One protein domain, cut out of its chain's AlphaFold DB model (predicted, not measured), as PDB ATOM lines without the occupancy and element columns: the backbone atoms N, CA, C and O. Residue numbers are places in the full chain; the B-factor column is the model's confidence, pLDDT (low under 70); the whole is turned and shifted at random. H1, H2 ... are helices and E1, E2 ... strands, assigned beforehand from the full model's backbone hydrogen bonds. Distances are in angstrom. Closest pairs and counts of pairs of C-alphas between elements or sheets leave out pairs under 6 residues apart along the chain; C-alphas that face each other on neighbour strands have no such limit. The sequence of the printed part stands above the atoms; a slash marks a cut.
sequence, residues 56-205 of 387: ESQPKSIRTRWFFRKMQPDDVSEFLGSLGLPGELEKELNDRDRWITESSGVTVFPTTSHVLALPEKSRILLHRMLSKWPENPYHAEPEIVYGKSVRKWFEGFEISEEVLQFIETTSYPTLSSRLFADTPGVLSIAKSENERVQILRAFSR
ATOM      1  N   GLU A  56     -12.547 -89.549  30.416       88.69
ATOM      2  CA  GLU A  56     -11.827 -90.799  30.693       88.69
ATOM      3  C   GLU A  56     -12.039 -91.863  29.605       88.69
ATOM      4  O   GLU A  56     -11.168 -92.700  29.373       88.69
ATOM      5  N   SER A  57     -13.176 -91.803  28.909       86.00
ATOM      6  CA  SER A  57     -13.560 -92.747  27.855       86.00
ATOM      7  C   SER A  57     -13.164 -92.288  26.443       86.00
ATOM      8  O   SER A  57     -13.564 -92.917  25.461       86.00
ATOM      9  N   GLN A  58     -12.397 -91.197  26.303       88.62
ATOM     10  CA  GLN A  58     -11.969 -90.710  24.991       88.62
ATOM     11  C   GLN A  58     -11.081 -91.730  24.264       88.62
ATOM     12  O   GLN A  58     -10.247 -92.406  24.878       88.62
ATOM     13  N   PRO A  59     -11.201 -91.834  22.930       88.94
ATOM     14  CA  PRO A  59     -10.379 -92.761  22.182       88.94
ATOM     15  C   PRO A  59      -8.914 -92.340  22.167       88.94
ATOM     16  O   PRO A  59      -8.576 -91.171  21.995       88.94
ATOM     17  N   LYS A  60      -8.023 -93.333  22.256       87.25
ATOM     18  CA  LYS A  60      -6.563 -93.128  22.194       87.25
ATOM     19  C   LYS A  60      -6.092 -92.529  20.868       87.25
ATOM     20  O   LYS A  60      -5.004 -91.967  20.794       87.25
ATOM     21  N   SER A  61      -6.879 -92.697  19.807       90.81
ATOM     22  CA  SER A  61      -6.616 -92.128  18.493       90.81
ATOM     23  C   SER A  61      -7.917 -91.661  17.861       90.81
ATOM     24  O   SER A  61      -8.924 -92.363  17.909       90.81
ATOM     25  N   ILE A  62      -7.863 -90.494  17.226       92.94
ATOM     26  CA  ILE A  62      -8.946 -89.924  16.416       92.94
ATOM     27  C   ILE A  62      -8.716 -90.155  14.914       92.94
ATOM     28  O   ILE A  62      -9.346 -89.522  14.076       92.94
ATOM     29  N   ARG A  63      -7.786 -91.045  14.546       93.88
ATOM     30  CA  ARG A  63      -7.568 -91.423  13.148       93.88
ATOM     31  C   ARG A  63      -8.573 -92.501  12.755       93.88
ATOM     32  O   ARG A  63      -8.601 -93.565  13.373       93.88
ATOM     33  N   THR A  64      -9.361 -92.251  11.710       95.69
ATOM     34  CA  THR A  64     -10.268 -93.262  11.156       95.69
ATOM     35  C   THR A  64      -9.481 -94.473  10.659       95.69
ATOM     36  O   THR A  64      -8.440 -94.339  10.008       95.69
ATOM     37  N   ARG A  65      -9.974 -95.665  11.003       95.88
ATOM     38  CA  ARG A  65      -9.311 -96.945  10.758       95.88
ATOM     39  C   ARG A  65     -10.341 -98.007  10.388       95.88
ATOM     40  O   ARG A  65     -11.302 -98.195  11.132       95.88
ATOM     41  N   TRP A  66     -10.099 -98.728   9.298       97.69
ATOM     42  CA  TRP A  66     -10.898 -99.877   8.870       97.69
ATOM     43  C   TRP A  66     -10.022-101.125   8.834       97.69
ATOM     44  O   TRP A  66      -9.046-101.172   8.088       97.69
ATOM     45  N   PHE A  67     -10.338-102.123   9.655       97.81
ATOM     46  CA  PHE A  67      -9.593-103.375   9.719       97.81
ATOM     47  C   PHE A  67     -10.346-104.524   9.058       97.81
ATOM     48  O   PHE A  67     -11.456-104.881   9.457       97.81
ATOM     49  N   PHE A  68      -9.692-105.148   8.089       97.81
ATOM     50  CA  PHE A  68     -10.181-106.289   7.334       97.81
ATOM     51  C   PHE A  68      -9.459-107.550   7.809       97.81
ATOM     52  O   PHE A  68      -8.373-107.900   7.341       97.81
ATOM     53  N   ARG A  69     -10.054-108.216   8.803       97.12
ATOM     54  CA  ARG A  69      -9.472-109.392   9.458       97.12
ATOM     55  C   ARG A  69      -9.327-110.557   8.477       97.12
ATOM     56  O   ARG A  69     -10.293-110.925   7.816       97.12
ATOM     57  N   LYS A  70      -8.143-111.181   8.460       95.81
ATOM     58  CA  LYS A  70      -7.783-112.343   7.623       95.81
ATOM     59  C   LYS A  70      -7.936-112.130   6.108       95.81
ATOM     60  O   LYS A  70      -7.925-113.108   5.371       95.81
ATOM     61  N   MET A  71      -8.065-110.889   5.648       97.25
ATOM     62  CA  MET A  71      -8.069-110.563   4.222       97.25
ATOM     63  C   MET A  71      -6.658-110.196   3.773       97.25
ATOM     64  O   MET A  71      -5.915-109.567   4.531       97.25
ATOM     65  N   GLN A  72      -6.295-110.592   2.556       96.88
ATOM     66  CA  GLN A  72      -5.086-110.124   1.889       96.88
ATOM     67  C   GLN A  72      -5.336-108.781   1.197       96.88
ATOM     68  O   GLN A  72      -6.491-108.404   0.975       96.88
ATOM     69  N   PRO A  73      -4.272-108.041   0.837       97.19
ATOM     70  CA  PRO A  73      -4.421-106.760   0.166       97.19
ATOM     71  C   PRO A  73      -5.334-106.829  -1.071       97.19
ATOM     72  O   PRO A  73      -6.212-105.980  -1.226       97.19
ATOM     73  N   ASP A  74      -5.176-107.830  -1.932       97.38
ATOM     74  CA  ASP A  74      -5.990-107.954  -3.150       97.38
ATOM     75  C   ASP A  74      -7.467-108.244  -2.849       97.38
ATOM     76  O   ASP A  74      -8.330-107.629  -3.471       97.38
ATOM     77  N   ASP A  75      -7.764-109.051  -1.823       97.50
ATOM     78  CA  ASP A  75      -9.142-109.304  -1.374       97.50
ATOM     79  C   ASP A  75      -9.827-108.008  -0.908       97.50
ATOM     80  O   ASP A  75     -11.014-107.784  -1.149       97.50
ATOM     81  N   VAL A  76      -9.086-107.136  -0.209       97.88
ATOM     82  CA  VAL A  76      -9.611-105.835   0.234       97.88
ATOM     83  C   VAL A  76      -9.853-104.924  -0.963       97.88
ATOM     84  O   VAL A  76     -10.879-104.252  -1.002       97.88
ATOM     85  N   SER A  77      -8.954-104.917  -1.949       97.44
ATOM     86  CA  SER A  77      -9.135-104.130  -3.171       97.44
ATOM     87  C   SER A  77     -10.343-104.586  -3.983       97.44
ATOM     88  O   SER A  77     -11.143-103.750  -4.398       97.44
ATOM     89  N   GLU A  78     -10.529-105.896  -4.146       97.69
ATOM     90  CA  GLU A  78     -11.711-106.470  -4.791       97.69
ATOM     91  C   GLU A  78     -12.993-106.089  -4.036       97.69
ATOM     92  O   GLU A  78     -13.969-105.634  -4.640       97.69
ATOM     93  N   PHE A  79     -12.980-106.194  -2.703       97.94
ATOM     94  CA  PHE A  79     -14.113-105.776  -1.883       97.94
ATOM     95  C   PHE A  79     -14.423-104.285  -2.052       97.94
ATOM     96  O   PHE A  79     -15.585-103.940  -2.268       97.94
ATOM     97  N   LEU A  80     -13.421-103.403  -1.994       97.06
ATOM     98  CA  LEU A  80     -13.613-101.964  -2.197       97.06
ATOM     99  C   LEU A  80     -14.161-101.659  -3.599       97.06
ATOM    100  O   LEU A  80     -15.083-100.852  -3.713       97.06
ATOM    101  N   GLY A  81     -13.675-102.344  -4.639       95.69
ATOM    102  CA  GLY A  81     -14.202-102.222  -6.003       95.69
ATOM    103  C   GLY A  81     -15.661-102.680  -6.126       95.69
ATOM    104  O   GLY A  81     -16.454-102.092  -6.862       95.69
ATOM    105  N   SER A  82     -16.080-103.665  -5.325       96.19
ATOM    106  CA  SER A  82     -17.475-104.132  -5.292       96.19
ATOM    107  C   SER A  82     -18.466-103.117  -4.698       96.19
ATOM    108  O   SER A  82     -19.678-103.256  -4.880       96.19
ATOM    109  N   LEU A  83     -17.982-102.081  -3.998       96.25
ATOM    110  CA  LEU A  83     -18.830-101.085  -3.335       96.25
ATOM    111  C   LEU A  83     -19.445-100.058  -4.301       96.25
ATOM    112  O   LEU A  83     -20.293 -99.272  -3.865       96.25
ATOM    113  N   GLY A  84     -19.038-100.038  -5.577       94.31
ATOM    114  CA  GLY A  84     -19.544 -99.091  -6.579       94.31
ATOM    115  C   GLY A  84     -19.205 -97.635  -6.245       94.31
ATOM    116  O   GLY A  84     -20.073 -96.762  -6.300       94.31
ATOM    117  N   LEU A  85     -17.964 -97.392  -5.819       95.38
ATOM    118  CA  LEU A  85     -17.475 -96.071  -5.428       95.38
ATOM    119  C   LEU A  85     -17.235 -95.176  -6.661       95.38
ATOM    120  O   LEU A  85     -16.970 -95.681  -7.752       95.38
ATOM    121  N   PRO A  86     -17.285 -93.837  -6.524       93.56
ATOM    122  CA  PRO A  86     -16.785 -92.934  -7.559       93.56
ATOM    123  C   PRO A  86     -15.307 -93.221  -7.875       93.56
ATOM    124  O   PRO A  86     -14.526 -93.439  -6.953       93.56
ATOM    125  N   GLY A  87     -14.908 -93.165  -9.150       90.75
ATOM    126  CA  GLY A  87     -13.589 -93.651  -9.594       90.75
ATOM    127  C   GLY A  87     -12.377 -93.036  -8.877       90.75
ATOM    128  O   GLY A  87     -11.446 -93.759  -8.533       90.75
ATOM    129  N   GLU A  88     -12.395 -91.730  -8.584       93.94
ATOM    130  CA  GLU A  88     -11.318 -91.101  -7.796       93.94
ATOM    131  C   GLU A  88     -11.311 -91.585  -6.337       93.94
ATOM    132  O   GLU A  88     -10.253 -91.900  -5.805       93.94
ATOM    133  N   LEU A  89     -12.484 -91.744  -5.709       96.00
ATOM    134  CA  LEU A  89     -12.585 -92.258  -4.338       96.00
ATOM    135  C   LEU A  89     -12.101 -93.711  -4.244       96.00
ATOM    136  O   LEU A  89     -11.397 -94.070  -3.304       96.00
ATOM    137  N   GLU A  90     -12.467 -94.550  -5.215       96.00
ATOM    138  CA  GLU A  90     -12.003 -95.938  -5.286       96.00
ATOM    139  C   GLU A  90     -10.480 -96.009  -5.400       96.00
ATOM    140  O   GLU A  90      -9.836 -96.765  -4.672       96.00
ATOM    141  N   LYS A  91      -9.903 -95.192  -6.286       95.50
ATOM    142  CA  LYS A  91      -8.458 -95.100  -6.488       95.50
ATOM    143  C   LYS A  91      -7.740 -94.641  -5.217       95.50
ATOM    144  O   LYS A  91      -6.750 -95.255  -4.836       95.50
ATOM    145  N   GLU A  92      -8.242 -93.603  -4.549       95.94
ATOM    146  CA  GLU A  92      -7.649 -93.078  -3.312       95.94
ATOM    147  C   GLU A  92      -7.754 -94.051  -2.130       95.94
ATOM    148  O   GLU A  92      -6.848 -94.109  -1.298       95.94
ATOM    149  N   LEU A  93      -8.840 -94.826  -2.037       96.69
ATOM    150  CA  LEU A  93      -8.986 -95.862  -1.011       96.69
ATOM    151  C   LEU A  93      -8.134 -97.103  -1.305       96.69
ATOM    152  O   LEU A  93      -7.717 -97.774  -0.362       96.69
ATOM    153  N   ASN A  94      -7.832 -97.376  -2.577       96.00
ATOM    154  CA  ASN A  94      -6.914 -98.434  -3.014       96.00
ATOM    155  C   ASN A  94      -5.429 -98.034  -2.999       96.00
ATOM    156  O   ASN A  94      -4.573 -98.847  -3.357       96.00
ATOM    157  N   ASP A  95      -5.102 -96.820  -2.553       95.31
ATOM    158  CA  ASP A  95      -3.723 -96.384  -2.349       95.31
ATOM    159  C   ASP A  95      -3.061 -97.175  -1.207       95.31
ATOM    160  O   ASP A  95      -3.314 -96.939  -0.019       95.31
ATOM    161  N   ARG A  96      -2.192 -98.123  -1.579       93.62
ATOM    162  CA  ARG A  96      -1.516 -99.043  -0.653       93.62
ATOM    163  C   ARG A  96      -0.586 -98.328   0.328       93.62
ATOM    164  O   ARG A  96      -0.321 -98.883   1.391       93.62
ATOM    165  N   ASP A  97      -0.154 -97.099   0.041       94.19
ATOM    166  CA  ASP A  97       0.665 -96.309   0.972       94.19
ATOM    167  C   ASP A  97      -0.126 -95.895   2.225       94.19
ATOM    168  O   ASP A  97       0.439 -95.551   3.266       94.19
ATOM    169  N   ARG A  98      -1.461 -95.961   2.159       93.75
ATOM    170  CA  ARG A  98      -2.372 -95.694   3.281       93.75
ATOM    171  C   ARG A  98      -2.807 -96.964   4.000       93.75
ATOM    172  O   ARG A  98      -3.761 -96.923   4.784       93.75
ATOM    173  N   TRP A  99      -2.169 -98.090   3.696       97.69
ATOM    174  CA  TRP A  99      -2.516 -99.394   4.230       97.69
ATOM    175  C   TRP A  99      -1.402 -99.900   5.144       97.69
ATOM    176  O   TRP A  99      -0.223 -99.628   4.943       97.69
ATOM    177  N   ILE A 100      -1.778-100.674   6.155       97.44
ATOM    178  CA  ILE A 100      -0.846-101.491   6.932       97.44
ATOM    179  C   ILE A 100      -1.276-102.941   6.760       97.44
ATOM    180  O   ILE A 100      -2.422-103.283   7.048       97.44
ATOM    181  N   THR A 101      -0.360-103.778   6.279       96.81
ATOM    182  CA  THR A 101      -0.604-105.207   6.067       96.81
ATOM    183  C   THR A 101       0.136-106.010   7.123       96.81
ATOM    184  O   THR A 101       1.348-105.876   7.280       96.81
ATOM    185  N   GLU A 102      -0.598-106.857   7.833       95.50
ATOM    186  CA  GLU A 102      -0.085-107.748   8.868       95.50
ATOM    187  C   GLU A 102      -0.605-109.170   8.627       95.50
ATOM    188  O   GLU A 102      -1.547-109.395   7.869       95.50
ATOM    189  N   SER A 103      -0.039-110.159   9.321       93.69
ATOM    190  CA  SER A 103      -0.526-111.547   9.245       93.69
ATOM    191  C   SER A 103      -1.979-111.709   9.715       93.69
ATOM    192  O   SER A 103      -2.656-112.665   9.341       93.69
ATOM    193  N   SER A 104      -2.465-110.780  10.541       95.44
ATOM    194  CA  SER A 104      -3.824-110.752  11.083       95.44
ATOM    195  C   SER A 104      -4.858-110.190  10.095       95.44
ATOM    196  O   SER A 104      -6.053-110.461  10.257       95.44
ATOM    197  N   GLY A 105      -4.427-109.435   9.079       97.31
ATOM    198  CA  GLY A 105      -5.286-108.760   8.108       97.31
ATOM    199  C   GLY A 105      -4.708-107.432   7.613       97.31
ATOM    200  O   GLY A 105      -3.534-107.118   7.808       97.31
ATOM    201  N   VAL A 106      -5.567-106.628   6.991       98.38
ATOM    202  CA  VAL A 106      -5.203-105.336   6.394       98.38
ATOM    203  C   VAL A 106      -5.923-104.206   7.119       98.38
ATOM    204  O   VAL A 106      -7.131-104.260   7.340       98.38
ATOM    205  N   THR A 107      -5.188-103.155   7.469       98.00
ATOM    206  CA  THR A 107      -5.746-101.905   7.989       98.00
ATOM    207  C   THR A 107      -5.698-100.824   6.918       98.00
ATOM    208  O   THR A 107      -4.619-100.506   6.431       98.00
ATOM    209  N   VAL A 108      -6.837-100.206   6.616       98.06
ATOM    210  CA  VAL A 108      -6.956 -99.041   5.728       98.06
ATOM    211  C   VAL A 108      -7.184 -97.782   6.569       98.06
ATOM    212  O   VAL A 108      -7.978 -97.797   7.516       98.06
ATOM    213  N   PHE A 109      -6.496 -96.687   6.230       97.31
ATOM    214  CA  PHE A 109      -6.602 -95.398   6.924       97.31
ATOM    215  C   PHE A 109      -7.235 -94.313   6.039       97.31
ATOM    216  O   PHE A 109      -6.515 -93.482   5.474       97.31
ATOM    217  N   PRO A 110      -8.572 -94.280   5.918       96.69
ATOM    218  CA  PRO A 110      -9.255 -93.223   5.182       96.69
ATOM    219  C   PRO A 110      -9.133 -91.874   5.909       96.69
ATOM    220  O   PRO A 110      -9.196 -91.783   7.135       96.69
ATOM    221  N   THR A 111      -8.999 -90.794   5.146       95.06
ATOM    222  CA  THR A 111      -9.246 -89.424   5.632       95.06
ATOM    223  C   THR A 111     -10.745 -89.142   5.797       95.06
ATOM    224  O   THR A 111     -11.598 -89.807   5.204       95.06
ATOM    225  N   THR A 112     -11.060 -88.074   6.529       94.06
ATOM    226  CA  THR A 112     -12.416 -87.537   6.711       94.06
ATOM    227  C   THR A 112     -13.121 -87.217   5.387       94.06
ATOM    228  O   THR A 112     -14.328 -87.425   5.275       94.06
ATOM    229  N   SER A 113     -12.386 -86.775   4.357       94.88
ATOM    230  CA  SER A 113     -12.955 -86.510   3.028       94.88
ATOM    231  C   SER A 113     -13.423 -87.787   2.327       94.88
ATOM    232  O   SER A 113     -14.512 -87.775   1.759       94.88
ATOM    233  N   HIS A 114     -12.683 -88.902   2.418       96.06
ATOM    234  CA  HIS A 114     -13.170 -90.178   1.872       96.06
ATOM    235  C   HIS A 114     -14.428 -90.635   2.604       96.06
ATOM    236  O   HIS A 114     -15.383 -91.061   1.966       96.06
ATOM    237  N   VAL A 115     -14.444 -90.510   3.940       95.88
ATOM    238  CA  VAL A 115     -15.613 -90.871   4.750       95.88
ATOM    239  C   VAL A 115     -16.829 -90.057   4.322       95.88
ATOM    240  O   VAL A 115     -17.886 -90.643   4.142       95.88
ATOM    241  N   LEU A 116     -16.707 -88.743   4.109       95.62
ATOM    242  CA  LEU A 116     -17.808 -87.906   3.609       95.62
ATOM    243  C   LEU A 116     -18.243 -88.274   2.186       95.62
ATOM    244  O   LEU A 116     -19.432 -88.224   1.884       95.62
ATOM    245  N   ALA A 117     -17.298 -88.652   1.325       95.56
ATOM    246  CA  ALA A 117     -17.555 -88.966  -0.076       95.56
ATOM    247  C   ALA A 117     -18.206 -90.343  -0.302       95.56
ATOM    248  O   ALA A 117     -18.674 -90.607  -1.410       95.56
ATOM    249  N   LEU A 118     -18.250 -91.220   0.712       95.75
ATOM    250  CA  LEU A 118     -18.901 -92.529   0.609       95.75
ATOM    251  C   LEU A 118     -20.409 -92.381   0.322       95.75
ATOM    252  O   LEU A 118     -21.138 -91.856   1.176       95.75
ATOM    253  N   PRO A 119     -20.911 -92.924  -0.806       94.38
ATOM    254  CA  PRO A 119     -22.345 -93.028  -1.046       94.38
ATOM    255  C   PRO A 119     -23.030 -93.864   0.040       94.38
ATOM    256  O   PRO A 119     -22.461 -94.841   0.530       94.38
ATOM    257  N   GLU A 120     -24.281 -93.541   0.377       91.69
ATOM    258  CA  GLU A 120     -25.033 -94.214   1.452       91.69
ATOM    259  C   GLU A 120     -25.064 -95.744   1.293       91.69
ATOM    260  O   GLU A 120     -24.777 -96.481   2.237       91.69
ATOM    261  N   LYS A 121     -25.331 -96.239   0.075       92.88
ATOM    262  CA  LYS A 121     -25.353 -97.683  -0.217       92.88
ATOM    263  C   LYS A 121     -23.995 -98.345   0.042       92.88
ATOM    264  O   LYS A 121     -23.941 -99.396   0.676       92.88
ATOM    265  N   SER A 122     -22.911 -97.720  -0.415       95.19
ATOM    266  CA  SER A 122     -21.540 -98.203  -0.229       95.19
ATOM    267  C   SER A 122     -21.144 -98.187   1.247       95.19
ATOM    268  O   SER A 122     -20.561 -99.156   1.732       95.19
ATOM    269  N   ARG A 123     -21.530 -97.137   1.988       95.00
ATOM    270  CA  ARG A 123     -21.305 -97.023   3.435       95.00
ATOM    271  C   ARG A 123     -21.953 -98.174   4.197       95.00
ATOM    272  O   ARG A 123     -21.287 -98.815   4.999       95.00
ATOM    273  N   ILE A 124     -23.222 -98.477   3.920       92.81
ATOM    274  CA  ILE A 124     -23.941 -99.572   4.589       92.81
ATOM    275  C   ILE A 124     -23.249-100.921   4.337       92.81
ATOM    276  O   ILE A 124     -23.096-101.719   5.263       92.81
ATOM    277  N   LEU A 125     -22.806-101.183   3.102       94.69
ATOM    278  CA  LEU A 125     -22.095-102.420   2.756       94.69
ATOM    279  C   LEU A 125     -20.724-102.513   3.440       94.69
ATOM    280  O   LEU A 125     -20.396-103.559   4.005       94.69
ATOM    281  N   LEU A 126     -19.958-101.419   3.439       96.56
ATOM    282  CA  LEU A 126     -18.677-101.325   4.134       96.56
ATOM    283  C   LEU A 126     -18.852-101.550   5.639       96.56
ATOM    284  O   LEU A 126     -18.196-102.413   6.214       96.56
ATOM    285  N   HIS A 127     -19.778-100.830   6.271       95.00
ATOM    286  CA  HIS A 127     -20.013-100.924   7.708       95.00
ATOM    287  C   HIS A 127     -20.471-102.328   8.112       95.00
ATOM    288  O   HIS A 127     -19.971-102.856   9.098       95.00
ATOM    289  N   ARG A 128     -21.318-102.987   7.306       92.75
ATOM    290  CA  ARG A 128     -21.709-104.393   7.514       92.75
ATOM    291  C   ARG A 128     -20.527-105.362   7.424       92.75
ATOM    292  O   ARG A 128     -20.538-106.404   8.074       92.75
ATOM    293  N   MET A 129     -19.530-105.082   6.585       94.88
ATOM    294  CA  MET A 129     -18.311-105.891   6.549       94.88
ATOM    295  C   MET A 129     -17.481-105.671   7.815       94.88
ATOM    296  O   MET A 129     -17.057-106.638   8.448       94.88
ATOM    297  N   LEU A 130     -17.275-104.409   8.192       96.38
ATOM    298  CA  LEU A 130     -16.436-104.030   9.327       96.38
ATOM    299  C   LEU A 130     -17.029-104.460  10.673       96.38
ATOM    300  O   LEU A 130     -16.273-104.859  11.557       96.38
ATOM    301  N   SER A 131     -18.359-104.451  10.811       93.25
ATOM    302  CA  SER A 131     -19.077-104.818  12.038       93.25
ATOM    303  C   SER A 131     -18.929-106.286  12.435       93.25
ATOM    304  O   SER A 131     -19.257-106.653  13.559       93.25
ATOM    305  N   LYS A 132     -18.430-107.146  11.537       91.62
ATOM    306  CA  LYS A 132     -18.211-108.573  11.817       91.62
ATOM    307  C   LYS A 132     -17.129-108.816  12.868       91.62
ATOM    308  O   LYS A 132     -17.052-109.920  13.400       91.62
ATOM    309  N   TRP A 133     -16.272-107.827  13.123       92.25
ATOM    310  CA  TRP A 133     -15.057-108.006  13.907       92.25
ATOM    311  C   TRP A 133     -14.919-106.935  15.000       92.25
ATOM    312  O   TRP A 133     -15.025-105.743  14.696       92.25
ATOM    313  N   PRO A 134     -14.618-107.324  16.256       91.56
ATOM    314  CA  PRO A 134     -14.479-106.387  17.376       91.56
ATOM    315  C   PRO A 134     -13.299-105.416  17.221       91.56
ATOM    316  O   PRO A 134     -13.262-104.371  17.863       91.56
ATOM    317  N   GLU A 135     -12.340-105.713  16.342       94.69
ATOM    318  CA  GLU A 135     -11.249-104.809  15.978       94.69
ATOM    319  C   GLU A 135     -11.742-103.486  15.350       94.69
ATOM    320  O   GLU A 135     -10.990-102.508  15.319       94.69
ATOM    321  N   ASN A 136     -12.993-103.433  14.877       95.81
ATOM    322  CA  ASN A 136     -13.665-102.223  14.404       95.81
ATOM    323  C   ASN A 136     -14.763-101.792  15.395       95.81
ATOM    324  O   ASN A 136     -15.945-101.889  15.060       95.81
ATOM    325  N   PRO A 137     -14.419-101.294  16.598       92.06
ATOM    326  CA  PRO A 137     -15.379-101.123  17.691       92.06
ATOM    327  C   PRO A 137     -16.569-100.235  17.311       92.06
ATOM    328  O   PRO A 137     -17.701-100.633  17.527       92.06
ATOM    329  N   TYR A 138     -16.340 -99.111  16.625       93.94
ATOM    330  CA  TYR A 138     -17.415 -98.197  16.202       93.94
ATOM    331  C   TYR A 138     -18.343 -98.757  15.119       93.94
ATOM    332  O   TYR A 138     -19.395 -98.191  14.856       93.94
ATOM    333  N   HIS A 139     -17.942 -99.833  14.440       94.12
ATOM    334  CA  HIS A 139     -18.783-100.498  13.445       94.12
ATOM    335  C   HIS A 139     -19.488-101.708  14.054       94.12
ATOM    336  O   HIS A 139     -20.618-102.004  13.676       94.12
ATOM    337  N   ALA A 140     -18.821-102.410  14.975       90.56
ATOM    338  CA  ALA A 140     -19.410-103.498  15.745       90.56
ATOM    339  C   ALA A 140     -20.500-102.977  16.699       90.56
ATOM    340  O   ALA A 140     -21.565-103.580  16.787       90.56
ATOM    341  N   GLU A 141     -20.253-101.832  17.336       88.75
ATOM    342  CA  GLU A 141     -21.153-101.135  18.257       88.75
ATOM    343  C   GLU A 141     -21.240 -99.648  17.845       88.75
ATOM    344  O   GLU A 141     -20.543 -98.802  18.411       88.75
ATOM    345  N   PRO A 142     -22.019 -99.313  16.797       92.69
ATOM    346  CA  PRO A 142     -22.173 -97.931  16.353       92.69
ATOM    347  C   PRO A 142     -22.976 -97.092  17.349       92.69
ATOM    348  O   PRO A 142     -23.852 -97.595  18.052       92.69
ATOM    349  N   GLU A 143     -22.729 -95.784  17.341       93.56
ATOM    350  CA  GLU A 143     -23.512 -94.822  18.109       93.56
ATOM    351  C   GLU A 143     -24.940 -94.753  17.560       93.56
ATOM    352  O   GLU A 143     -25.161 -94.746  16.341       93.56
ATOM    353  N   ILE A 144     -25.915 -94.655  18.462       91.44
ATOM    354  CA  ILE A 144     -27.334 -94.631  18.111       91.44
ATOM    355  C   ILE A 144     -27.885 -93.236  18.348       91.44
ATOM    356  O   ILE A 144     -27.955 -92.742  19.471       91.44
ATOM    357  N   VAL A 145     -28.334 -92.616  17.266       92.38
ATOM    358  CA  VAL A 145     -29.070 -91.358  17.283       92.38
ATOM    359  C   VAL A 145     -30.551 -91.712  17.221       92.38
ATOM    360  O   VAL A 145     -31.067 -92.051  16.151       92.38
ATOM    361  N   TYR A 146     -31.233 -91.678  18.367       87.62
ATOM    362  CA  TYR A 146     -32.650 -92.039  18.418       87.62
ATOM    363  C   TYR A 146     -33.510 -91.011  17.680       87.62
ATOM    364  O   TYR A 146     -33.320 -89.794  17.779       87.62
ATOM    365  N   GLY A 147     -34.502 -91.516  16.946       85.44
ATOM    366  CA  GLY A 147     -35.324 -90.712  16.055       85.44
ATOM    367  C   GLY A 147     -34.625 -90.386  14.732       85.44
ATOM    368  O   GLY A 147     -33.603 -90.954  14.360       85.44
ATOM    369  N   LYS A 148     -35.224 -89.470  13.963       84.50
ATOM    370  CA  LYS A 148     -34.803 -89.195  12.575       84.50
ATOM    371  C   LYS A 148     -33.915 -87.962  12.406       84.50
ATOM    372  O   LYS A 148     -33.364 -87.776  11.328       84.50
ATOM    373  N   SER A 149     -33.790 -87.118  13.431       91.56
ATOM    374  CA  SER A 149     -33.080 -85.837  13.347       91.56
ATOM    375  C   SER A 149     -31.850 -85.838  14.246       91.56
ATOM    376  O   SER A 149     -31.978 -85.849  15.470       91.56
ATOM    377  N   VAL A 150     -30.666 -85.776  13.627       94.12
ATOM    378  CA  VAL A 150     -29.393 -85.591  14.339       94.12
ATOM    379  C   VAL A 150     -29.427 -84.276  15.108       94.12
ATOM    380  O   VAL A 150     -29.142 -84.259  16.296       94.12
ATOM    381  N   ARG A 151     -29.867 -83.180  14.484       95.31
ATOM    382  CA  ARG A 151     -29.955 -81.878  15.162       95.31
ATOM    383  C   ARG A 151     -30.799 -81.929  16.425       95.31
ATOM    384  O   ARG A 151     -30.335 -81.466  17.458       95.31
ATOM    385  N   LYS A 152     -31.978 -82.558  16.366       93.44
ATOM    386  CA  LYS A 152     -32.832 -82.725  17.549       93.44
ATOM    387  C   LYS A 152     -32.133 -83.550  18.630       93.44
ATOM    388  O   LYS A 152     -32.192 -83.207  19.803       93.44
ATOM    389  N   TRP A 153     -31.439 -84.619  18.241       95.00
ATOM    390  CA  TRP A 153     -30.681 -85.449  19.177       95.00
ATOM    391  C   TRP A 153     -29.540 -84.696  19.865       95.00
ATOM    392  O   TRP A 153     -29.257 -84.956  21.030       95.00
ATOM    393  N   PHE A 154     -28.913 -83.748  19.172       95.81
ATOM    394  CA  PHE A 154     -27.826 -82.921  19.691       95.81
ATOM    395  C   PHE A 154     -28.306 -81.603  20.332       95.81
ATOM    396  O   PHE A 154     -27.483 -80.801  20.775       95.81
ATOM    397  N   GLU A 155     -29.621 -81.374  20.450       93.94
ATOM    398  CA  GLU A 155     -30.155 -80.200  21.145       93.94
ATOM    399  C   GLU A 155     -29.636 -80.125  22.591       93.94
ATOM    400  O   GLU A 155     -29.558 -81.123  23.324       93.94
ATOM    401  N   GLY A 156     -29.274 -78.905  22.992       92.94
ATOM    402  CA  GLY A 156     -28.697 -78.607  24.301       92.94
ATOM    403  C   GLY A 156     -27.169 -78.669  24.357       92.94
ATOM    404  O   GLY A 156     -26.610 -78.158  25.326       92.94
ATOM    405  N   PHE A 157     -26.503 -79.207  23.331       95.38
ATOM    406  CA  PHE A 157     -25.043 -79.234  23.237       95.38
ATOM    407  C   PHE A 157     -24.492 -78.097  22.369       95.38
ATOM    408  O   PHE A 157     -25.102 -77.678  21.387       95.38
ATOM    409  N   GLU A 158     -23.305 -77.612  22.727       95.19
ATOM    410  CA  GLU A 158     -22.572 -76.592  21.972       95.19
ATOM    411  C   GLU A 158     -21.703 -77.258  20.900       95.19
ATOM    412  O   GLU A 158     -20.513 -77.493  21.103       95.19
ATOM    413  N   ILE A 159     -22.328 -77.604  19.773       96.88
ATOM    414  CA  ILE A 159     -21.692 -78.292  18.644       96.88
ATOM    415  C   ILE A 159     -21.692 -77.389  17.415       96.88
ATOM    416  O   ILE A 159     -22.696 -76.746  17.107       96.88
ATOM    417  N   SER A 160     -20.571 -77.339  16.699       97.31
ATOM    418  CA  SER A 160     -20.460 -76.566  15.469       97.31
ATOM    419  C   SER A 160     -21.261 -77.173  14.315       97.31
ATOM    420  O   SER A 160     -21.461 -78.383  14.214       97.31
ATOM    421  N   GLU A 161     -21.675 -76.307  13.392       97.06
ATOM    422  CA  GLU A 161     -22.435 -76.697  12.200       97.06
ATOM    423  C   GLU A 161     -21.691 -77.724  11.330       97.06
ATOM    424  O   GLU A 161     -22.296 -78.643  10.789       97.06
ATOM    425  N   GLU A 162     -20.365 -77.610  11.251       97.12
ATOM    426  CA  GLU A 162     -19.501 -78.539  10.517       97.12
ATOM    427  C   GLU A 162     -19.580 -79.967  11.082       97.12
ATOM    428  O   GLU A 162     -19.721 -80.931  10.329       97.12
ATOM    429  N   VAL A 163     -19.565 -80.100  12.411       97.75
ATOM    430  CA  VAL A 163     -19.711 -81.386  13.102       97.75
ATOM    431  C   VAL A 163     -21.113 -81.963  12.902       97.75
ATOM    432  O   VAL A 163     -21.239 -83.141  12.563       97.75
ATOM    433  N   LEU A 164     -22.165 -81.155  13.072       97.81
ATOM    434  CA  LEU A 164     -23.545 -81.613  12.865       97.81
ATOM    435  C   LEU A 164     -23.755 -82.101  11.428       97.81
ATOM    436  O   LEU A 164     -24.282 -83.196  11.230       97.81
ATOM    437  N   GLN A 165     -23.274 -81.345  10.439       97.19
ATOM    438  CA  GLN A 165     -23.357 -81.719   9.029       97.19
ATOM    439  C   GLN A 165     -22.581 -83.009   8.734       97.19
ATOM    440  O   GLN A 165     -23.068 -83.859   7.981       97.19
ATOM    441  N   PHE A 166     -21.395 -83.188   9.330       97.62
ATOM    442  CA  PHE A 166     -20.627 -84.426   9.198       97.62
ATOM    443  C   PHE A 166     -21.432 -85.624   9.705       97.62
ATOM    444  O   PHE A 166     -21.595 -86.601   8.973       97.62
ATOM    445  N   ILE A 167     -21.985 -85.541  10.921       97.31
ATOM    446  CA  ILE A 167     -22.778 -86.623  11.520       97.31
ATOM    447  C   ILE A 167     -24.030 -86.889  10.678       97.31
ATOM    448  O   ILE A 167     -24.321 -88.043  10.376       97.31
ATOM    449  N   GLU A 168     -24.754 -85.857  10.243       95.88
ATOM    450  CA  GLU A 168     -25.948 -86.001   9.399       95.88
ATOM    451  C   GLU A 168     -25.662 -86.762   8.105       95.88
ATOM    452  O   GLU A 168     -26.392 -87.701   7.777       95.88
ATOM    453  N   THR A 169     -24.576 -86.387   7.427       95.75
ATOM    454  CA  THR A 169     -24.159 -86.941   6.131       95.75
ATOM    455  C   THR A 169     -23.653 -88.378   6.247       95.75
ATOM    456  O   THR A 169     -23.869 -89.192   5.352       95.75
ATOM    457  N   THR A 170     -22.962 -88.699   7.341       96.38
ATOM    458  CA  THR A 170     -22.295 -89.999   7.524       96.38
ATOM    459  C   THR A 170     -23.125 -91.004   8.320       96.38
ATOM    460  O   THR A 170     -22.857 -92.204   8.268       96.38
ATOM    461  N   SER A 171     -24.176 -90.550   9.005       95.12
ATOM    462  CA  SER A 171     -25.142 -91.445   9.639       95.12
ATOM    463  C   SER A 171     -26.015 -92.147   8.599       95.12
ATOM    464  O   SER A 171     -26.398 -91.559   7.588       95.12
ATOM    465  N   TYR A 172     -26.417 -93.380   8.891       90.50
ATOM    466  CA  TYR A 172     -27.279 -94.182   8.022       90.50
ATOM    467  C   TYR A 172     -28.566 -94.597   8.756       90.50
ATOM    468  O   TYR A 172     -28.535 -94.845   9.965       90.50
ATOM    469  N   PRO A 173     -29.725 -94.604   8.071       87.69
ATOM    470  CA  PRO A 173     -31.014 -94.816   8.719       87.69
ATOM    471  C   PRO A 173     -31.258 -96.285   9.082       87.69
ATOM    472  O   PRO A 173     -30.862 -97.203   8.364       87.69
ATOM    473  N   THR A 174     -32.002 -96.491  10.166       82.44
ATOM    474  CA  THR A 174     -32.689 -97.744  10.509       82.44
ATOM    475  C   THR A 174     -34.202 -97.495  10.544       82.44
ATOM    476  O   THR A 174     -34.670 -96.435  10.122       82.44
ATOM    477  N   LEU A 175     -34.999 -98.468  11.005       78.69
ATOM    478  CA  LEU A 175     -36.461 -98.322  11.078       78.69
ATOM    479  C   LEU A 175     -36.893 -97.141  11.966       78.69
ATOM    480  O   LEU A 175     -37.762 -96.361  11.570       78.69
ATOM    481  N   SER A 176     -36.275 -96.996  13.141       80.50
ATOM    482  CA  SER A 176     -36.662 -96.012  14.166       80.50
ATOM    483  C   SER A 176     -35.560 -95.009  14.533       80.50
ATOM    484  O   SER A 176     -35.851 -94.009  15.192       80.50
ATOM    485  N   SER A 177     -34.319 -95.228  14.087       89.31
ATOM    486  CA  SER A 177     -33.141 -94.455  14.510       89.31
ATOM    487  C   SER A 177     -32.172 -94.190  13.351       89.31
ATOM    488  O   SER A 177     -32.416 -94.566  12.201       89.31
ATOM    489  N   ARG A 178     -31.051 -93.525  13.642       92.12
ATOM    490  CA  ARG A 178     -29.879 -93.457  12.759       92.12
ATOM    491  C   ARG A 178     -28.673 -94.041  13.484       92.12
ATOM    492  O   ARG A 178     -28.534 -93.858  14.690       92.12
ATOM    493  N   LEU A 179     -27.808 -94.720  12.744       92.56
ATOM    494  CA  LEU A 179     -26.552 -95.261  13.252       92.56
ATOM    495  C   LEU A 179     -25.379 -94.430  12.752       92.56
ATOM    496  O   LEU A 179     -25.377 -93.976  11.606       92.56
ATOM    497  N   PHE A 180     -24.372 -94.274  13.603       95.88
ATOM    498  CA  PHE A 180     -23.171 -93.509  13.317       95.88
ATOM    499  C   PHE A 180     -21.926 -94.280  13.786       95.88
ATOM    500  O   PHE A 180     -21.803 -94.618  14.956       95.88
ATOM    501  N   ALA A 181     -21.006 -94.576  12.864       96.12
ATOM    502  CA  ALA A 181     -19.805 -95.387  13.126       96.12
ATOM    503  C   ALA A 181     -18.489 -94.599  12.974       96.12
ATOM    504  O   ALA A 181     -17.397 -95.129  13.177       96.12
ATOM    505  N   ASP A 182     -18.576 -93.320  12.609       96.38
ATOM    506  CA  ASP A 182     -17.436 -92.503  12.190       96.38
ATOM    507  C   ASP A 182     -16.891 -91.626  13.341       96.38
ATOM    508  O   ASP A 182     -16.406 -90.512  13.121       96.38
ATOM    509  N   THR A 183     -16.950 -92.126  14.586       96.06
ATOM    510  CA  THR A 183     -16.562 -91.396  15.811       96.06
ATOM    511  C   THR A 183     -15.144 -90.809  15.756       96.06
ATOM    512  O   THR A 183     -14.995 -89.618  16.028       96.06
ATOM    513  N   PRO A 184     -14.087 -91.535  15.338       95.38
ATOM    514  CA  PRO A 184     -12.763 -90.926  15.167       95.38
ATOM    515  C   PRO A 184     -12.776 -89.752  14.177       95.38
ATOM    516  O   PRO A 184     -12.213 -88.696  14.460       95.38
ATOM    517  N   GLY A 185     -13.484 -89.912  13.054       95.25
ATOM    518  CA  GLY A 185     -13.601 -88.902  12.007       95.25
ATOM    519  C   GLY A 185     -14.237 -87.610  12.515       95.25
ATOM    520  O   GLY A 185     -13.657 -86.540  12.333       95.25
ATOM    521  N   VAL A 186     -15.364 -87.694  13.226       96.75
ATOM    522  CA  VAL A 186     -16.024 -86.493  13.764       96.75
ATOM    523  C   VAL A 186     -15.210 -85.825  14.878       96.75
ATOM    524  O   VAL A 186     -15.129 -84.600  14.944       96.75
ATOM    525  N   LEU A 187     -14.522 -86.602  15.719       96.81
ATOM    526  CA  LEU A 187     -13.646 -86.037  16.753       96.81
ATOM    527  C   LEU A 187     -12.402 -85.359  16.163       96.81
ATOM    528  O   LEU A 187     -11.847 -84.451  16.793       96.81
ATOM    529  N   SER A 188     -11.966 -85.778  14.970       95.75
ATOM    530  CA  SER A 188     -10.839 -85.168  14.259       95.75
ATOM    531  C   SER A 188     -11.139 -83.764  13.730       95.75
ATOM    532  O   SER A 188     -10.223 -82.949  13.672       95.75
ATOM    533  N   ILE A 189     -12.407 -83.466  13.414       96.44
ATOM    534  CA  ILE A 189     -12.847 -82.149  12.920       96.44
ATOM    535  C   ILE A 189     -13.370 -81.226  14.027       96.44
ATOM    536  O   ILE A 189     -13.599 -80.044  13.784       96.44
ATOM    537  N   ALA A 190     -13.551 -81.740  15.246       96.12
ATOM    538  CA  ALA A 190     -13.925 -80.921  16.393       96.12
ATOM    539  C   ALA A 190     -12.867 -79.834  16.658       96.12
ATOM    540  O   ALA A 190     -11.662 -80.102  16.692       96.12
ATOM    541  N   LYS A 191     -13.325 -78.605  16.900       95.69
ATOM    542  CA  LYS A 191     -12.510 -77.384  17.003       95.69
ATOM    543  C   LYS A 191     -11.818 -77.232  18.353       95.69
ATOM    544  O   LYS A 191     -10.912 -76.415  18.495       95.69
ATOM    545  N   SER A 192     -12.256 -77.980  19.363       95.38
ATOM    546  CA  SER A 192     -11.687 -77.945  20.710       95.38
ATOM    547  C   SER A 192     -11.919 -79.252  21.466       95.38
ATOM    548  O   SER A 192     -12.783 -80.054  21.110       95.38
ATOM    549  N   GLU A 193     -11.182 -79.447  22.560       94.31
ATOM    550  CA  GLU A 193     -11.436 -80.545  23.499       94.31
ATOM    551  C   GLU A 193     -12.836 -80.455  24.122       94.31
ATOM    552  O   GLU A 193     -13.511 -81.474  24.251       94.31
ATOM    553  N   ASN A 194     -13.312 -79.244  24.442       95.94
ATOM    554  CA  ASN A 194     -14.667 -79.055  24.960       95.94
ATOM    555  C   ASN A 194     -15.711 -79.572  23.964       95.94
ATOM    556  O   ASN A 194     -16.588 -80.335  24.350       95.94
ATOM    557  N   GLU A 195     -15.579 -79.232  22.679       97.19
ATOM    558  CA  GLU A 195     -16.494 -79.731  21.646       97.19
ATOM    559  C   GLU A 195     -16.434 -81.262  21.530       97.19
ATOM    560  O   GLU A 195     -17.481 -81.899  21.490       97.19
ATOM    561  N   ARG A 196     -15.243 -81.883  21.595       97.00
ATOM    562  CA  ARG A 196     -15.113 -83.357  21.639       97.00
ATOM    563  C   ARG A 196     -15.874 -83.974  22.809       97.00
ATOM    564  O   ARG A 196     -16.563 -84.977  22.629       97.00
ATOM    565  N   VAL A 197     -15.776 -83.374  23.996       96.62
ATOM    566  CA  VAL A 197     -16.523 -83.823  25.177       96.62
ATOM    567  C   VAL A 197     -18.028 -83.667  24.959       96.62
ATOM    568  O   VAL A 197     -18.766 -84.599  25.260       96.62
ATOM    569  N   GLN A 198     -18.500 -82.547  24.401       97.44
ATOM    570  CA  GLN A 198     -19.926 -82.368  24.101       97.44
ATOM    571  C   GLN A 198     -20.428 -83.391  23.064       97.44
ATOM    572  O   GLN A 198     -21.506 -83.951  23.254       97.44
ATOM    573  N   ILE A 199     -19.644 -83.696  22.018       97.44
ATOM    574  CA  ILE A 199     -19.976 -84.722  21.011       97.44
ATOM    575  C   ILE A 199     -20.167 -86.083  21.682       97.44
ATOM    576  O   ILE A 199     -21.193 -86.734  21.507       97.44
ATOM    577  N   LEU A 200     -19.190 -86.510  22.482       96.44
ATOM    578  CA  LEU A 200     -19.234 -87.816  23.140       96.44
ATOM    579  C   LEU A 200     -20.329 -87.898  24.212       96.44
ATOM    580  O   LEU A 200     -20.962 -88.941  24.359       96.44
ATOM    581  N   ARG A 201     -20.619 -86.800  24.923       96.81
ATOM    582  CA  ARG A 201     -21.785 -86.730  25.818       96.81
ATOM    583  C   ARG A 201     -23.085 -86.914  25.043       96.81
ATOM    584  O   ARG A 201     -23.938 -87.685  25.475       96.81
ATOM    585  N   ALA A 202     -23.222 -86.272  23.888       96.50
ATOM    586  CA  ALA A 202     -24.395 -86.440  23.039       96.50
ATOM    587  C   ALA A 202     -24.549 -87.875  22.515       96.50
ATOM    588  O   ALA A 202     -25.670 -88.369  22.444       96.50
ATOM    589  N   PHE A 203     -23.454 -88.571  22.205       95.44
ATOM    590  CA  PHE A 203     -23.503 -89.990  21.837       95.44
ATOM    591  C   PHE A 203     -23.818 -90.918  23.017       95.44
ATOM    592  O   PHE A 203     -24.553 -91.882  22.853       95.44
ATOM    593  N   SER A 204     -23.380 -90.582  24.236       94.69
ATOM    594  CA  SER A 204     -23.735 -91.342  25.450       94.69
ATOM    595  C   SER A 204     -25.203 -91.199  25.886       94.69
ATOM    596  O   SER A 204     -25.660 -91.877  26.812       94.69
ATOM    597  N   ARG A 205     -25.939 -90.272  25.266       94.31
ATOM    598  CA  ARG A 205     -27.316 -89.949  25.625       94.31
ATOM    599  C   ARG A 205     -28.208 -91.185  25.475       94.31
ATOM    600  O   ARG A 205     -28.233 -91.844  24.445       94.31
TER     601      ARG A 205
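This is residues 56 to 205 of the 387 residues of an uncharacterized protein of Verrucomicrobia bacterium (UniProt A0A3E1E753). Two clusters of helices and strands stand toward opposite ends of the longest axis: at one end the three-stranded sheet E1 E3 E2 has H1, the first helix of the helical hairpin H1 and H2, over one face, and at the other H6, H7 and H9 gather round the two-stranded sheet E4 E5, with H8 packed on H7 nearer the middle of the whole. H3, H4 and H5 lie between, with H3 reaching both H2 and the pair H7 and H8. The printed part has 150 residues, with nine named helices and five named strands in the order E1 H1 H2 E2 E3 H3 H4 H5 E4 H6 H7 E5 H8 H9; both sheets are antiparallel and the class is mixed. It is compact, with a radius of gyration of the C-alphas of 15.4 A and spans of 46 by 32 by 26 A.

The larger sheet holds E1, residues 66 to 69, from C-alpha 66 at (-10.898, -99.877, 8.870), E2, residues 99 to 102, and E3, residues 105 to 108. H1 is residues 73 to 82, 14.4 A long, and H2 is 87 to 93. H3 is 112 to 117, H4 is 120 to 130, 15.2 A, and H5 is 137 to 140. E4, 143 to 146, and E5, 177 to 180, make the other sheet. H6 is 150 to 153, H7 is 161 to 170, 14.1 A, and H8 is 183 to 189. H9, 193 to 203, is 15.4 A long and ends with C-alpha 203 at (-23.503, -89.990, 21.837).

E3 is the inner strand; N 68 and O 106 are 2.8 A apart toward E1, and N 107 and O 100 2.8 A toward its hairpin partner E2. E1, H1, H2 and E2 form a split strand-helix-strand unit, two strands running the same way with E3 between them, its crossover right-handed. H1 is on this sheet at a height of 10.7 A, while H4 only grazes it with residues 126 to 130. H2 and H3 only just touch, with 3 pairs of C-alphas within 8 A, closest at Leu 89 and His 114, 6.6 A. H3 touches H7 at a steep tilt of 54 degrees, Leu 116 and Thr 170 closest at 6.3 A between C-alphas. H7 touches H8, C-alphas 163 and 186 being closest at 6.3 A, and H6, C-alphas 168 and 150 at 6.0 A. H4 touches H5, the closest C-alphas being those of His 127 and His 139, 5.9 A. In the other sheet N 143 of E4 and O 180 of E5 are 2.8 A apart; the closest C-alphas of E4 and H9 are those of Glu 143 and Phe 203, 6.1 A. Every O i to N i+4 pair is within hydrogen-bond range in H1, H2, H3, H4, H7, H8 and H9; H5 and H6 are too short for such a pair.

The C-alphas farthest apart, of Asp 74 and Gly 156, are 46.2 A apart. The printed part has no cut and no long link between named elements. Its mean pLDDT is 94.5, and no printed residue is under 70.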